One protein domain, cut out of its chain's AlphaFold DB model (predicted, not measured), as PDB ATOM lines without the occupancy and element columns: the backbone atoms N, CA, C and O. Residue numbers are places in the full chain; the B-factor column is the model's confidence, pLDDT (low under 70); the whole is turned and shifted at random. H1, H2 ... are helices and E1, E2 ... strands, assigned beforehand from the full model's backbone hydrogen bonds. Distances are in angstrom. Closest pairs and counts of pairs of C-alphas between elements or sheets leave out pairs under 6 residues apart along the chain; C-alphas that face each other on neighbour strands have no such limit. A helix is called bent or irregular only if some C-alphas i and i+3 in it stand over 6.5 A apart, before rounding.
ATOM      1  N   THR A  27     169.739 200.426 204.746       73.75
ATOM      2  CA  THR A  27     169.822 199.841 206.081       73.75
ATOM      3  C   THR A  27     171.065 198.959 206.170       73.75
ATOM      4  O   THR A  27     171.347 198.167 205.277       73.75
ATOM      5  N   TYR A  28     171.821 199.087 207.262       79.88
ATOM      6  CA  TYR A  28     173.058 198.328 207.478       79.88
ATOM      7  C   TYR A  28     172.930 197.397 208.682       79.88
ATOM      8  O   TYR A  28     172.204 197.689 209.633       79.88
ATOM      9  N   HIS A  29     173.686 196.295 208.688       83.88
ATOM     10  CA  HIS A  29     173.786 195.453 209.880       83.88
ATOM     11  C   HIS A  29     174.473 196.199 211.033       83.88
ATOM     12  O   HIS A  29     175.400 196.985 210.832       83.88
ATOM     13  N   ARG A  30     174.066 195.888 212.270       82.12
ATOM     14  CA  ARG A  30     174.453 196.613 213.495       82.12
ATOM     15  C   ARG A  30     175.966 196.802 213.681       82.12
ATOM     16  O   ARG A  30     176.386 197.868 214.116       82.12
ATOM     17  N   LYS A  31     176.788 195.807 213.322       86.69
ATOM     18  CA  LYS A  31     178.260 195.905 213.404       86.69
ATOM     19  C   LYS A  31     178.816 196.994 212.475       86.69
ATOM     20  O   LYS A  31     179.642 197.796 212.898       86.69
ATOM     21  N   PHE A  32     178.312 197.074 211.242       91.19
ATOM     22  CA  PHE A  32     178.729 198.094 210.277       91.19
ATOM     23  C   PHE A  32     178.254 199.493 210.665       91.19
ATOM     24  O   PHE A  32     178.965 200.457 210.408       91.19
ATOM     25  N   ILE A  33     177.100 199.615 211.331       92.00
ATOM     26  CA  ILE A  33     176.622 200.908 211.845       92.00
ATOM     27  C   ILE A  33     177.636 201.507 212.829       92.00
ATOM     28  O   ILE A  33     177.975 202.680 212.707       92.00
ATOM     29  N   ILE A  34     178.157 200.706 213.766       92.75
ATOM     30  CA  ILE A  34     179.136 201.177 214.762       92.75
ATOM     31  C   ILE A  34     180.443 201.593 214.080       92.75
ATOM     32  O   ILE A  34     180.946 202.681 214.343       92.75
ATOM     33  N   ILE A  35     180.967 200.770 213.167       94.00
ATOM     34  CA  ILE A  35     182.200 201.087 212.425       94.00
ATOM     35  C   ILE A  35     182.040 202.402 211.654       94.00
ATOM     36  O   ILE A  35     182.887 203.288 211.748       94.00
ATOM     37  N   ARG A  36     180.925 202.563 210.932       93.81
ATOM     38  CA  ARG A  36     180.628 203.796 210.193       93.81
ATOM     39  C   ARG A  36     180.486 205.009 211.102       93.81
ATOM     40  O   ARG A  36     180.917 206.094 210.720       93.81
ATOM     41  N   LEU A  37     179.898 204.846 212.288       94.69
ATOM     42  CA  LEU A  37     179.808 205.916 213.279       94.69
ATOM     43  C   LEU A  37     181.201 206.353 213.747       94.69
ATOM     44  O   LEU A  37     181.478 207.546 213.737       94.69
ATOM     45  N   VAL A  38     182.085 205.411 214.091       96.25
ATOM     46  CA  VAL A  38     183.467 205.722 214.501       96.25
ATOM     47  C   VAL A  38     184.201 206.479 213.394       96.25
ATOM     48  O   VAL A  38     184.755 207.544 213.649       96.25
ATOM     49  N   ILE A  39     184.135 205.989 212.151       96.56
ATOM     50  CA  ILE A  39     184.736 206.669 210.991       96.56
ATOM     51  C   ILE A  39     184.149 208.077 210.817       96.56
ATOM     52  O   ILE A  39     184.883 209.018 210.535       96.56
ATOM     53  N   SER A  40     182.842 208.240 211.023       95.88
ATOM     54  CA  SER A  40     182.167 209.538 210.903       95.88
ATOM     55  C   SER A  40     182.593 210.533 211.977       95.88
ATOM     56  O   SER A  40     182.768 211.706 211.664       95.88
ATOM     57  N   LEU A  41     182.785 210.085 213.221       95.88
ATOM     58  CA  LEU A  41     183.284 210.932 214.308       95.88
ATOM     59  C   LEU A  41     184.731 211.369 214.052       95.88
ATOM     60  O   LEU A  41     185.052 212.536 214.252       95.88
ATOM     61  N   LEU A  42     185.580 210.468 213.546       96.94
ATOM     62  CA  LEU A  42     186.947 210.807 213.136       96.94
ATOM     63  C   LEU A  42     186.961 211.829 211.991       96.94
ATOM     64  O   LEU A  42     187.717 212.795 212.041       96.94
ATOM     65  N   LEU A  43     186.106 211.647 210.980       95.69
ATOM     66  CA  LEU A  43     185.946 212.587 209.865       95.69
ATOM     67  C   LEU A  43     185.440 213.956 210.331       95.69
ATOM     68  O   LEU A  43     185.949 214.975 209.874       95.69
ATOM     69  N   LEU A  44     184.463 213.985 211.239       95.12
ATOM     70  CA  LEU A  44     183.943 215.225 211.808       95.12
ATOM     71  C   LEU A  44     185.029 215.963 212.602       95.12
ATOM     72  O   LEU A  44     185.256 217.143 212.351       95.12
ATOM     73  N   GLY A  45     185.752 215.256 213.474       94.19
ATOM     74  CA  GLY A  45     186.869 215.825 214.231       94.19
ATOM     75  C   GLY A  45     188.009 216.312 213.333       94.19
ATOM     76  O   GLY A  45     188.595 217.357 213.598       94.19
ATOM     77  N   LEU A  46     188.292 215.615 212.227       94.94
ATOM     78  CA  LEU A  46     189.257 216.070 211.225       94.94
ATOM     79  C   LEU A  46     188.800 217.369 210.550       94.94
ATOM     80  O   LEU A  46     189.606 218.284 210.400       94.94
ATOM     81  N   LEU A  47     187.527 217.470 210.151       92.50
ATOM     82  CA  LEU A  47     186.981 218.693 209.558       92.50
ATOM     83  C   LEU A  47     187.056 219.861 210.545       92.50
ATOM     84  O   LEU A  47     187.577 220.916 210.191       92.50
ATOM     85  N   GLU A  48     186.608 219.664 211.785       91.50
ATOM     86  CA  GLU A  48     186.718 220.675 212.843       91.50
ATOM     87  C   GLU A  48     188.167 221.104 213.071       91.50
ATOM     88  O   GLU A  48     188.454 222.301 213.087       91.50
ATOM     89  N   TYR A  49     189.097 220.151 213.170       91.56
ATOM     90  CA  TYR A  49     190.522 220.441 213.297       91.56
ATOM     91  C   TYR A  49     191.034 221.291 212.128       91.56
ATOM     92  O   TYR A  49     191.726 222.279 212.356       91.56
ATOM     93  N   LEU A  50     190.681 220.960 210.883       90.88
ATOM     94  CA  LEU A  50     191.105 221.727 209.706       90.88
ATOM     95  C   LEU A  50     190.575 223.169 209.719       90.88
ATOM     96  O   LEU A  50     191.308 224.080 209.334       90.88
ATOM     97  N   PHE A  51     189.344 223.391 210.186       88.56
ATOM     98  CA  PHE A  51     188.778 224.737 210.308       88.56
ATOM     99  C   PHE A  51     189.374 225.525 211.483       88.56
ATOM    100  O   PHE A  51     189.653 226.713 211.346       88.56
ATOM    101  N   LEU A  52     189.604 224.880 212.628       87.50
ATOM    102  CA  LEU A  52     190.028 225.546 213.866       87.50
ATOM    103  C   LEU A  52     191.551 225.638 214.040       87.50
ATOM    104  O   LEU A  52     192.018 226.395 214.889       87.50
ATOM    105  N   ARG A  53     192.349 224.922 213.235       87.06
ATOM    106  CA  ARG A  53     193.824 224.951 213.305       87.06
ATOM    107  C   ARG A  53     194.418 226.338 213.040       87.06
ATOM    108  O   ARG A  53     195.571 226.574 213.397       87.06
ATOM    109  N   TYR A  54     193.678 227.255 212.416       81.75
ATOM    110  CA  TYR A  54     194.181 228.593 212.122       81.75
ATOM    111  C   TYR A  54     194.424 229.396 213.418       81.75
ATOM    112  O   TYR A  54     193.471 229.779 214.102       81.75
ATOM    113  N   PRO A  55     195.691 229.724 213.747       65.31
ATOM    114  CA  PRO A  55     196.081 230.205 215.077       65.31
ATOM    115  C   PRO A  55     195.488 231.570 215.438       65.31
ATOM    116  O   PRO A  55     195.399 231.909 216.614       65.31
ATOM    117  N   LYS A  56     195.035 232.346 214.444       72.44
ATOM    118  CA  LYS A  56     194.414 233.660 214.661       72.44
ATOM    119  C   LYS A  56     193.042 233.598 215.343       72.44
ATOM    120  O   LYS A  56     192.596 234.627 215.836       72.44
ATOM    121  N   HIS A  57     192.391 232.435 215.393       68.50
ATOM    122  CA  HIS A  57     191.004 232.321 215.865       68.50
ATOM    123  C   HIS A  57     190.776 231.239 216.927       68.50
ATOM    124  O   HIS A  57     189.637 230.990 217.309       68.50
ATOM    125  N   TYR A  58     191.838 230.613 217.438       64.69
ATOM    126  CA  TYR A  58     191.719 229.470 218.350       64.69
ATOM    127  C   TYR A  58     191.013 229.809 219.680       64.69
ATOM    128  O   TYR A  58     190.307 228.973 220.230       64.69
ATOM    129  N   ASN A  59     191.138 231.055 220.159       76.81
ATOM    130  CA  ASN A  59     190.477 231.536 221.383       76.81
ATOM    131  C   ASN A  59     189.250 232.428 221.111       76.81
ATOM    132  O   ASN A  59     188.690 233.013 222.038       76.81
ATOM    133  N   ASP A  60     188.839 232.569 219.850       88.69
ATOM    134  CA  ASP A  60     187.681 233.378 219.482       88.69
ATOM    135  C   ASP A  60     186.408 232.521 219.556       88.69
ATOM    136  O   ASP A  60     186.089 231.745 218.652       88.69
ATOM    137  N   PHE A  61     185.658 232.672 220.649       88.00
ATOM    138  CA  PHE A  61     184.400 231.956 220.863       88.00
ATOM    139  C   PHE A  61     183.386 232.190 219.729       88.00
ATOM    140  O   PHE A  61     182.674 231.266 219.329       88.00
ATOM    141  N   VAL A  62     183.348 233.400 219.161       90.50
ATOM    142  CA  VAL A  62     182.443 233.732 218.052       90.50
ATOM    143  C   VAL A  62     182.846 232.969 216.795       90.50
ATOM    144  O   VAL A  62     181.979 232.489 216.061       90.50
ATOM    145  N   TYR A  63     184.145 232.816 216.543       90.25
ATOM    146  CA  TYR A  63     184.642 232.017 215.426       90.25
ATOM    147  C   TYR A  63     184.291 230.534 215.579       90.25
ATOM    148  O   TYR A  63     183.766 229.933 214.640       90.25
ATOM    149  N   ILE A  64     184.498 229.964 216.771       90.44
ATOM    150  CA  ILE A  64     184.149 228.566 217.065       90.44
ATOM    151  C   ILE A  64     182.657 228.321 216.807       90.44
ATOM    152  O   ILE A  64     182.300 227.354 216.130       90.44
ATOM    153  N   LEU A  65     181.780 229.215 217.279       92.31
ATOM    154  CA  LEU A  65     180.342 229.124 217.019       92.31
ATOM    155  C   LEU A  65     180.009 229.202 215.525       92.31
ATOM    156  O   LEU A  65     179.192 228.418 215.045       92.31
ATOM    157  N   LYS A  66     180.651 230.105 214.772       92.50
ATOM    158  CA  LYS A  66     180.445 230.232 213.320       92.50
ATOM    159  C   LYS A  66     180.844 228.961 212.571       92.50
ATOM    160  O   LYS A  66     180.088 228.515 211.713       92.50
ATOM    161  N   VAL A  67     181.991 228.368 212.905       92.00
ATOM    162  CA  VAL A  67     182.461 227.115 212.289       92.00
ATOM    163  C   VAL A  67     181.492 225.971 212.582       92.00
ATOM    164  O   VAL A  67     181.089 225.263 211.662       92.00
ATOM    165  N   ASN A  68     181.054 225.826 213.833       92.94
ATOM    166  CA  ASN A  68     180.095 224.790 214.222       92.94
ATOM    167  C   ASN A  68     178.730 224.980 213.545       92.94
ATOM    168  O   ASN A  68     178.154 224.020 213.034       92.94
ATOM    169  N   ALA A  69     178.226 226.215 213.478       95.19
ATOM    170  CA  ALA A  69     176.987 226.529 212.769       95.19
ATOM    171  C   ALA A  69     177.100 226.214 211.269       95.19
ATOM    172  O   ALA A  69     176.192 225.615 210.691       95.19
ATOM    173  N   PHE A  70     178.229 226.559 210.645       94.94
ATOM    174  CA  PHE A  70     178.505 226.231 209.249       94.94
ATOM    175  C   PHE A  70     178.549 224.716 209.015       94.94
ATOM    176  O   PHE A  70     177.876 224.223 208.109       94.94
ATOM    177  N   LEU A  71     179.277 223.967 209.849       94.62
ATOM    178  CA  LEU A  71     179.345 222.505 209.771       94.62
ATOM    179  C   LEU A  71     177.965 221.869 209.953       94.62
ATOM    180  O   LEU A  71     177.604 220.973 209.192       94.62
ATOM    181  N   LEU A  72     177.159 222.358 210.896       95.38
ATOM    182  CA  LEU A  72     175.795 221.877 211.107       95.38
ATOM    183  C   LEU A  72     174.931 222.079 209.854       95.38
ATOM    184  O   LEU A  72     174.273 221.140 209.402       95.38
ATOM    185  N   ILE A  73     174.956 223.278 209.265       96.19
ATOM    186  CA  ILE A  73     174.229 223.583 208.024       96.19
ATOM    187  C   ILE A  73     174.719 222.677 206.890       96.19
ATOM    188  O   ILE A  73     173.907 222.062 206.199       96.19
ATOM    189  N   TYR A  74     176.036 222.539 206.732       95.19
ATOM    190  CA  TYR A  74     176.642 221.662 205.736       95.19
ATOM    191  C   TYR A  74     176.171 220.210 205.891       95.19
ATOM    192  O   TYR A  74     175.759 219.594 204.904       95.19
ATOM    193  N   LEU A  75     176.154 219.664 207.110       94.94
ATOM    194  CA  LEU A  75     175.674 218.308 207.382       94.94
ATOM    195  C   LEU A  75     174.181 218.157 207.075       94.94
ATOM    196  O   LEU A  75     173.796 217.170 206.451       94.94
ATOM    197  N   LEU A  76     173.343 219.129 207.454       93.56
ATOM    198  CA  LEU A  76     171.901 219.111 207.175       93.56
ATOM    199  C   LEU A  76     171.600 219.136 205.673       93.56
ATOM    200  O   LEU A  76     170.725 218.403 205.206       93.56
ATOM    201  N   ILE A  77     172.329 219.956 204.916       93.50
ATOM    202  CA  ILE A  77     172.211 220.028 203.458       93.50
ATOM    203  C   ILE A  77     172.684 218.708 202.839       93.50
ATOM    204  O   ILE A  77     171.932 218.066 202.104       93.50
ATOM    205  N   SER A  78     173.881 218.243 203.207       92.56
ATOM    206  CA  SER A  78     174.458 216.981 202.714       92.56
ATOM    207  C   SER A  78     173.555 215.774 202.975       92.56
ATOM    208  O   SER A  78     173.513 214.829 202.191       92.56
ATOM    209  N   PHE A  79     172.829 215.798 204.091       91.00
ATOM    210  CA  PHE A  79     171.912 214.741 204.501       91.00
ATOM    211  C   PHE A  79     170.657 214.637 203.634       91.00
ATOM    212  O   PHE A  79     170.084 213.549 203.508       91.00
ATOM    213  N   LYS A  80     170.194 215.767 203.090       90.06
ATOM    214  CA  LYS A  80     168.986 215.846 202.260       90.06
ATOM    215  C   LYS A  80     169.291 215.666 200.781       90.06
ATOM    216  O   LYS A  80     168.491 215.078 200.068       90.06
ATOM    217  N   ILE A  81     170.433 216.165 200.323       90.00
ATOM    218  CA  ILE A  81     170.755 216.195 198.900       90.00
ATOM    219  C   ILE A  81     171.304 214.837 198.433       90.00
ATOM    220  O   ILE A  81     172.211 214.247 199.030       90.00
ATOM    221  N   LYS A  82     170.791 214.335 197.310       86.19
ATOM    222  CA  LYS A  82     171.334 213.217 196.538       86.19
ATOM    223  C   LYS A  82     171.703 213.704 195.146       86.19
ATOM    224  O   LYS A  82     170.845 213.996 194.327       86.19
ATOM    225  N   ILE A  83     173.004 213.749 194.889       86.31
ATOM    226  CA  ILE A  83     173.546 214.196 193.609       86.31
ATOM    227  C   ILE A  83     173.803 212.970 192.738       86.31
ATOM    228  O   ILE A  83     174.592 212.092 193.108       86.31
ATOM    229  N   ARG A  84     173.135 212.909 191.587       83.38
ATOM    230  CA  ARG A  84     173.346 211.894 190.557       83.38
ATOM    231  C   ARG A  84     173.903 212.582 189.322       83.38
ATOM    232  O   ARG A  84     173.160 213.138 188.534       83.38
ATOM    233  N   SER A  85     175.219 212.564 189.170       81.25
ATOM    234  CA  SER A  85     175.876 212.953 187.920       81.25
ATOM    235  C   SER A  85     175.715 211.843 186.883       81.25
ATOM    236  O   SER A  85     175.868 210.671 187.243       81.25
ATOM    237  N   ASN A  86     175.490 212.188 185.615       79.56
ATOM    238  CA  ASN A  86     175.598 211.206 184.544       79.56
ATOM    239  C   ASN A  86     177.068 211.065 184.118       79.56
ATOM    240  O   ASN A  86     177.646 212.002 183.572       79.56
ATOM    241  N   SER A  87     177.681 209.916 184.413       72.69
ATOM    242  CA  SER A  87     179.086 209.644 184.079       72.69
ATOM    243  C   SER A  87     179.323 209.368 182.596       72.69
ATOM    244  O   SER A  87     180.456 209.497 182.141       72.69
ATOM    245  N   ASP A  88     178.272 209.031 181.849       74.50
ATOM    246  CA  ASP A  88     178.363 208.681 180.428       74.50
ATOM    247  C   ASP A  88     178.431 209.935 179.538       74.50
ATOM    248  O   ASP A  88     178.691 209.853 178.339       74.50
ATOM    249  N   ASN A  89     178.220 211.116 180.130       73.31
ATOM    250  CA  ASN A  89     178.256 212.416 179.468       73.31
ATOM    251  C   ASN A  89     179.183 213.386 180.234       73.31
ATOM    252  O   ASN A  89     178.732 214.429 180.705       73.31
ATOM    253  N   LEU A  90     180.456 212.987 180.390       75.44
ATOM    254  CA  LEU A  90     181.562 213.750 181.012       75.44
ATOM    255  C   LEU A  90     182.655 214.166 179.998       75.44
ATOM    256  O   LEU A  90     183.821 214.340 180.363       75.44
ATOM    257  N   GLY A  91     182.292 214.271 178.717       69.56
ATOM    258  CA  GLY A  91     183.203 214.627 177.630       69.56
ATOM    259  C   GLY A  91     183.963 213.437 177.045       69.56
ATOM    260  O   GLY A  91     183.614 212.278 177.270       69.56
ATOM    261  N   TRP A  92     184.986 213.721 176.233       65.50
ATOM    262  CA  TRP A  92     185.775 212.683 175.544       65.50
ATOM    263  C   TRP A  92     186.785 212.014 176.477       65.50
ATOM    264  O   TRP A  92     187.081 210.830 176.332       65.50
ATOM    265  N   VAL A  93     187.293 212.776 177.450       72.19
ATOM    266  CA  VAL A  93     188.096 212.270 178.562       72.19
ATOM    267  C   VAL A  93     187.510 212.861 179.842       72.19
ATOM    268  O   VAL A  93     187.514 214.090 179.966       72.19
ATOM    269  N   PRO A  94     187.039 212.030 180.792       65.94
ATOM    270  CA  PRO A  94     186.426 212.515 182.023       65.94
ATOM    271  C   PRO A  94     187.327 213.556 182.700       65.94
ATOM    272  O   PRO A  94     188.482 213.258 183.003       65.94
ATOM    273  N   PHE A  95     186.803 214.765 182.923       65.19
ATOM    274  CA  PHE A  95     187.478 215.913 183.564       65.19
ATOM    275  C   PHE A  95     188.637 216.583 182.811       65.19
ATOM    276  O   PHE A  95     189.124 217.606 183.288       65.19
ATOM    277  N   LEU A  96     189.093 216.048 181.676       67.38
ATOM    278  CA  LEU A  96     190.307 216.526 180.995       67.38
ATOM    279  C   LEU A  96     190.023 217.227 179.665       67.38
ATOM    280  O   LEU A  96     190.749 218.151 179.312       67.38
ATOM    281  N   ILE A  97     189.005 216.788 178.920       72.31
ATOM    282  CA  ILE A  97     188.689 217.345 177.598       72.31
ATOM    283  C   ILE A  97     187.188 217.619 177.516       72.31
ATOM    284  O   ILE A  97     186.383 216.684 177.532       72.31
ATOM    285  N   ASP A  98     186.822 218.904 177.443       67.12
ATOM    286  CA  ASP A  98     185.452 219.370 177.183       67.12
ATOM    287  C   ASP A  98     184.939 218.891 175.837       67.12
ATOM    288  O   ASP A  98     185.673 218.851 174.847       67.12
ATOM    289  N   ASN A  99     183.655 218.539 175.801       71.12
ATOM    290  CA  ASN A  99     182.948 218.433 174.543       71.12
ATOM    291  C   ASN A  99     182.492 219.841 174.111       71.12
ATOM    292  O   ASN A  99     181.533 220.360 174.679       71.12
ATOM    293  N   PRO A 100     183.098 220.445 173.070       70.38
ATOM    294  CA  PRO A 100     182.817 221.831 172.673       70.38
ATOM    295  C   PRO A 100     181.411 222.041 172.084       70.38
ATOM    296  O   PRO A 100     181.074 223.145 171.660       70.38
ATOM    297  N   PHE A 101     180.595 220.986 172.018       76.00
ATOM    298  CA  PHE A 101     179.242 220.993 171.469       76.00
ATOM    299  C   PHE A 101     178.165 220.597 172.489       76.00
ATOM    300  O   PHE A 101     177.015 220.427 172.089       76.00
ATOM    301  N   ARG A 102     178.497 220.406 173.776       75.19
ATOM    302  CA  ARG A 102     177.524 219.960 174.790       75.19
ATOM    303  C   ARG A 102     177.634 220.722 176.103       75.19
ATOM    304  O   ARG A 102     178.543 220.484 176.886       75.19
ATOM    305  N   ILE A 103     176.628 221.543 176.396       79.75
ATOM    306  CA  ILE A 103     176.483 222.230 177.694       79.75
ATOM    307  C   ILE A 103     176.163 221.220 178.809       79.75
ATOM    308  O   ILE A 103     176.532 221.409 179.969       79.75
ATOM    309  N   SER A 104     175.479 220.124 178.470       81.06
ATOM    310  CA  SER A 104     175.146 219.051 179.416       81.06
ATOM    311  C   SER A 104     176.377 218.403 180.073       81.06
ATOM    312  O   SER A 104     176.274 217.910 181.199       81.06
ATOM    313  N   ASP A 105     177.537 218.446 179.411       81.19
ATOM    314  CA  ASP A 105     178.828 217.973 179.927       81.19
ATOM    315  C   ASP A 105     179.304 218.812 181.127       81.19
ATOM    316  O   ASP A 105     179.544 218.276 182.214       81.19
ATOM    317  N   ASP A 106     179.317 220.140 180.979       80.56
ATOM    318  CA  ASP A 106     179.675 221.083 182.048       80.56
ATOM    319  C   ASP A 106     178.804 220.889 183.291       80.56
ATOM    320  O   ASP A 106     179.300 220.842 184.423       80.56
ATOM    321  N   PHE A 107     177.494 220.714 183.088       82.94
ATOM    322  CA  PHE A 107     176.565 220.437 184.180       82.94
ATOM    323  C   PHE A 107     176.895 219.121 184.887       82.94
ATOM    324  O   PHE A 107     176.925 219.083 186.118       82.94
ATOM    325  N   ASN A 108     177.184 218.045 184.155       86.19
ATOM    326  CA  ASN A 108     177.541 216.766 184.768       86.19
ATOM    327  C   ASN A 108     178.859 216.843 185.544       86.19
ATOM    328  O   ASN A 108     178.931 216.314 186.656       86.19
ATOM    329  N   ARG A 109     179.870 217.548 185.029       84.25
ATOM    330  CA  ARG A 109     181.134 217.782 185.750       84.25
ATOM    331  C   ARG A 109     180.914 218.575 187.022       84.25
ATOM    332  O   ARG A 109     181.411 218.180 188.080       84.25
ATOM    333  N   PHE A 110     180.123 219.641 186.946       85.75
ATOM    334  CA  PHE A 110     179.741 220.422 188.114       85.75
ATOM    335  C   PHE A 110     179.023 219.552 189.155       85.75
ATOM    336  O   PHE A 110     179.365 219.593 190.339       85.75
ATOM    337  N   LEU A 111     178.099 218.686 188.728       88.06
ATOM    338  CA  LEU A 111     177.440 217.732 189.620       88.06
ATOM    339  C   LEU A 111     178.429 216.742 190.247       88.06
ATOM    340  O   LEU A 111     178.268 216.412 191.421       88.06
ATOM    341  N   VAL A 112     179.471 216.288 189.542       88.00
ATOM    342  CA  VAL A 112     180.502 215.447 190.174       88.00
ATOM    343  C   VAL A 112     181.291 216.230 191.220       88.00
ATOM    344  O   VAL A 112     181.500 215.714 192.319       88.00
ATOM    345  N   VAL A 113     181.676 217.477 190.937       88.00
ATOM    346  CA  VAL A 113     182.359 218.336 191.921       88.00
ATOM    347  C   VAL A 113     181.495 218.505 193.169       88.00
ATOM    348  O   VAL A 113     181.969 218.270 194.282       88.00
ATOM    349  N   LEU A 114     180.208 218.819 193.002       90.12
ATOM    350  CA  LEU A 114     179.271 218.898 194.121       90.12
ATOM    351  C   LEU A 114     179.156 217.553 194.853       90.12
ATOM    352  O   LEU A 114     179.160 217.518 196.082       90.12
ATOM    353  N   LYS A 115     179.086 216.433 194.127       90.19
ATOM    354  CA  LYS A 115     179.005 215.093 194.721       90.19
ATOM    355  C   LYS A 115     180.206 214.819 195.619       90.19
ATOM    356  O   LYS A 115     180.003 214.365 196.740       90.19
ATOM    357  N   VAL A 116     181.420 215.127 195.163       90.38
ATOM    358  CA  VAL A 116     182.654 214.983 195.953       90.38
ATOM    359  C   VAL A 116     182.638 215.921 197.162       90.38
ATOM    360  O   VAL A 116     182.915 215.479 198.276       90.38
ATOM    361  N   LEU A 117     182.234 217.181 196.975       91.81
ATOM    362  CA  LEU A 117     182.169 218.185 198.040       91.81
ATOM    363  C   LEU A 117     181.191 217.803 199.163       91.81
ATOM    364  O   LEU A 117     181.491 218.001 200.339       91.81
ATOM    365  N   PHE A 118     180.026 217.248 198.828       92.88
ATOM    366  CA  PHE A 118     178.997 216.846 199.797       92.88
ATOM    367  C   PHE A 118     179.160 215.406 200.306       92.88
ATOM    368  O   PHE A 118     178.506 215.021 201.278       92.88
ATOM    369  N   MET A 119     180.038 214.602 199.696       91.81
ATOM    370  CA  MET A 119     180.269 213.208 200.085       91.81
ATOM    371  C   MET A 119     180.647 213.032 201.567       91.81
ATOM    372  O   MET A 119     180.005 212.200 202.219       91.81
ATOM    373  N   PRO A 120     181.616 213.777 202.144       93.69
ATOM    374  CA  PRO A 120     181.984 213.571 203.543       93.69
ATOM    375  C   PRO A 120     180.837 213.940 204.489       93.69
ATOM    376  O   PRO A 120     180.496 213.153 205.372       93.69
ATOM    377  N   GLY A 121     180.154 215.066 204.259       93.94
ATOM    378  CA  GLY A 121     178.994 215.454 205.062       93.94
ATOM    379  C   GLY A 121     177.843 214.454 204.973       93.94
ATOM    380  O   GLY A 121     177.189 214.145 205.975       93.94
ATOM    381  N   LYS A 122     177.619 213.877 203.790       92.75
ATOM    382  CA  LYS A 122     176.597 212.849 203.577       92.75
ATOM    383  C   LYS A 122     176.951 211.548 204.291       92.75
ATOM    384  O   LYS A 122     176.081 210.920 204.898       92.75
ATOM    385  N   TYR A 123     178.222 211.156 204.277       93.81
ATOM    386  CA  TYR A 123     178.693 209.989 205.018       93.81
ATOM    387  C   TYR A 123     178.490 210.158 206.529       93.81
ATOM    388  O   TYR A 123     177.927 209.265 207.166       93.81
ATOM    389  N   ILE A 124     178.876 211.312 207.086       95.00
ATOM    390  CA  ILE A 124     178.745 211.608 208.520       95.00
ATOM    391  C   ILE A 124     177.269 211.601 208.935       95.00
ATOM    392  O   ILE A 124     176.860 210.842 209.815       95.00
ATOM    393  N   SER A 125     176.448 212.407 208.261       94.19
ATOM    394  CA  SER A 125     175.032 212.578 208.604       94.19
ATOM    395  C   SER A 125     174.217 211.287 208.459       94.19
ATOM    396  O   SER A 125     173.416 210.956 209.337       94.19
ATOM    397  N   SER A 126     174.447 210.506 207.395       92.38
ATOM    398  CA  SER A 126     173.786 209.204 207.213       92.38
ATOM    399  C   SER A 126     174.190 208.193 208.285       92.38
ATOM    400  O   SER A 126     173.335 207.459 208.779       92.38
ATOM    401  N   SER A 127     175.458 208.175 208.700       93.50
ATOM    402  CA  SER A 127     175.942 207.253 209.731       93.50
ATOM    403  C   SER A 127     175.368 207.582 211.111       93.50
ATOM    404  O   SER A 127     174.911 206.671 211.804       93.50
ATOM    405  N   ILE A 128     175.300 208.869 211.477       93.12
ATOM    406  CA  ILE A 128     174.649 209.329 212.717       93.12
ATOM    407  C   ILE A 128     173.167 208.938 212.719       93.12
ATOM    408  O   ILE A 128     172.673 208.362 213.689       93.12
ATOM    409  N   HIS A 129     172.458 209.186 211.616       92.06
ATOM    410  CA  HIS A 129     171.045 208.826 211.499       92.06
ATOM    411  C   HIS A 129     170.809 207.314 211.589       92.06
ATOM    412  O   HIS A 129     169.894 206.875 212.284       92.06
ATOM    413  N   ASN A 130     171.637 206.512 210.917       91.75
ATOM    414  CA  ASN A 130     171.543 205.054 210.962       91.75
ATOM    415  C   ASN A 130     171.797 204.518 212.374       91.75
ATOM    416  O   ASN A 130     171.099 203.606 212.818       91.75
ATOM    417  N   PHE A 131     172.747 205.110 213.101       92.25
ATOM    418  CA  PHE A 131     172.982 204.784 214.502       92.25
ATOM    419  C   PHE A 131     171.785 205.138 215.384       92.25
ATOM    420  O   PHE A 131     171.293 204.267 216.101       92.25
ATOM    421  N   TYR A 132     171.258 206.359 215.265       91.44
ATOM    422  CA  TYR A 132     170.057 206.788 215.984       91.44
ATOM    423  C   TYR A 132     168.876 205.840 215.735       91.44
ATOM    424  O   TYR A 132     168.283 205.316 216.679       91.44
ATOM    425  N   LYS A 133     168.595 205.523 214.465       90.00
ATOM    426  CA  LYS A 133     167.536 204.580 214.084       90.00
ATOM    427  C   LYS A 133     167.761 203.192 214.693       90.00
ATOM    428  O   LYS A 133     166.817 202.578 215.172       90.00
ATOM    429  N   SER A 134     169.006 202.713 214.743       88.38
ATOM    430  CA  SER A 134     169.334 201.407 215.337       88.38
ATOM    431  C   SER A 134     169.137 201.326 216.856       88.38
ATOM    432  O   SER A 134     169.071 200.223 217.399       88.38
ATOM    433  N   ILE A 135     169.085 202.469 217.546       88.38
ATOM    434  CA  ILE A 135     168.791 202.547 218.980       88.38
ATOM    435  C   ILE A 135     167.283 202.625 219.203       88.38
ATOM    436  O   ILE A 135     166.771 201.904 220.051       88.38
ATOM    437  N   VAL A 136     166.597 203.489 218.451       86.81
ATOM    438  CA  VAL A 136     165.170 203.790 218.645       86.81
ATOM    439  C   VAL A 136     164.256 202.674 218.144       86.81
ATOM    440  O   VAL A 136     163.201 202.456 218.719       86.81
ATOM    441  N   THR A 137     164.631 201.967 217.075       75.12
ATOM    442  CA  THR A 137     163.828 200.871 216.495       75.12
ATOM    443  C   THR A 137     164.189 199.498 217.089       75.12
ATOM    444  O   THR A 137     164.049 198.480 216.414       75.12
ATOM    445  N   LYS A 138     164.715 199.465 218.317       56.09
ATOM    446  CA  LYS A 138     164.826 198.235 219.116       56.09
ATOM    447  C   LYS A 138     163.524 197.963 219.845       56.09
ATOM    448  O   LYS A 138     163.218 196.762 219.983       56.09
TER     449      LYS A 138
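This is residues 27 to 138 of the 138 residues of an uncharacterized protein of Sunxiuqinia elliptica (UniProt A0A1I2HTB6). The model has the outline of a T: H1, H2 and the arm H3b make the crossbar, and the arm H3a, with E1 beside it and the loop of residues 85 to 102 at the far end, makes the stem. In the crossbar H1 and H2 form a splayed helical hairpin, a V that closes only near the link between them, and H3b packs on both helices where the V opens. The bent helix H3 runs from the stem into the crossbar, and residues 53 to 59, in the link from H1 to H2, stick out at one end of the crossbar. The printed part has 112 residues, with three named helices and one named strand in the order H1, H2, E1, H3; E1 pairs with no named strand, and the class is mostly helix. The whole is loose, with a radius of gyration of the C-alphas of 18.1 A, and flat, with spans of 49 by 45 by 19 A.

The printed part begins at Thr 27, and H1 takes residues 30 to 52, from C-alpha 30 at (174.453, 196.613, 213.495) to C-alpha 52 at (190.028, 225.546, 213.866), 32.9 A. H2, residues 61 to 80, measures 29.0 A. E1 is the short strand of residues 82 to 84, 6.4 A long, and its C-alpha 84 is at (173.346, 211.894, 190.557). Residues 85 to 102 have no named element. H3, residues 103 to 136, is the longest helix with 34 residues; by its hydrogen bonds it was assigned as one helix, but it is bent, with C-alphas 117 and 120 lying 7.2 A apart. Its arm H3a, residues 103 to 117, measures 21.5 A, and its arm H3b, residues 120 to 136, measures 24.6 A and ends with C-alpha 136 at (165.170, 203.790, 218.645). Residues 118 and 119 belong to neither arm.

H1 and H2 form a helical hairpin; they run opposite ways at a steep tilt of 41 degrees. They touch through residues 48 to 52 of H1 and 64 to 68 of H2 alone, and their closest C-alphas, those of Phe 51 and Val 67, are 7.0 A apart. H1 touches H3b with 18 pairs of C-alphas within 8 A, the closest being those of Ser 40 and Ile 124 at 4.7 A. These two run opposite ways at a steep tilt of 43 degrees. H2 touches H3b through residues 74 to 79 of H2 and 121 to 126 of H3b alone, about perpendicular at 77 degrees, with the closest C-alphas, those of Ser 78 and Lys 122, 4.7 A apart. The packing of the helices is mostly crossed, with no touching pair at a shallow tilt. H3a stands at a steep tilt of 56 degrees to H3b and touches no helix; it is apart from H1 and from H2. E1 and H3a have their closest C-alphas, those of Ile 83 and Lys 115, 5.6 A apart. E1 is apart from H1 and H3b, and it and H2 meet only through their link. In H1, H2, H3a and H3b every O i to N i+4 pair is within hydrogen-bond range.

The C-alphas farthest apart, those of Pro 100 and Lys 138, are 55.1 A from each other, while those of Thr 27 and Lys 138, the chain's last residue, are 14.1 A apart. The printed part has no cut. The link from H2 to E1 is tight, the one from H1 to H2 is short, and the one from E1 to H3 is long, with 18 residues. The C-alphas of that long link, residues 85 to 102, lie 15 to 32 A from the mean of the C-alphas. The mean pLDDT of the printed part is 86.1; it is under 70 at residues 55, 57 to 58, 91 to 92, 94 to 96, 98 and 138.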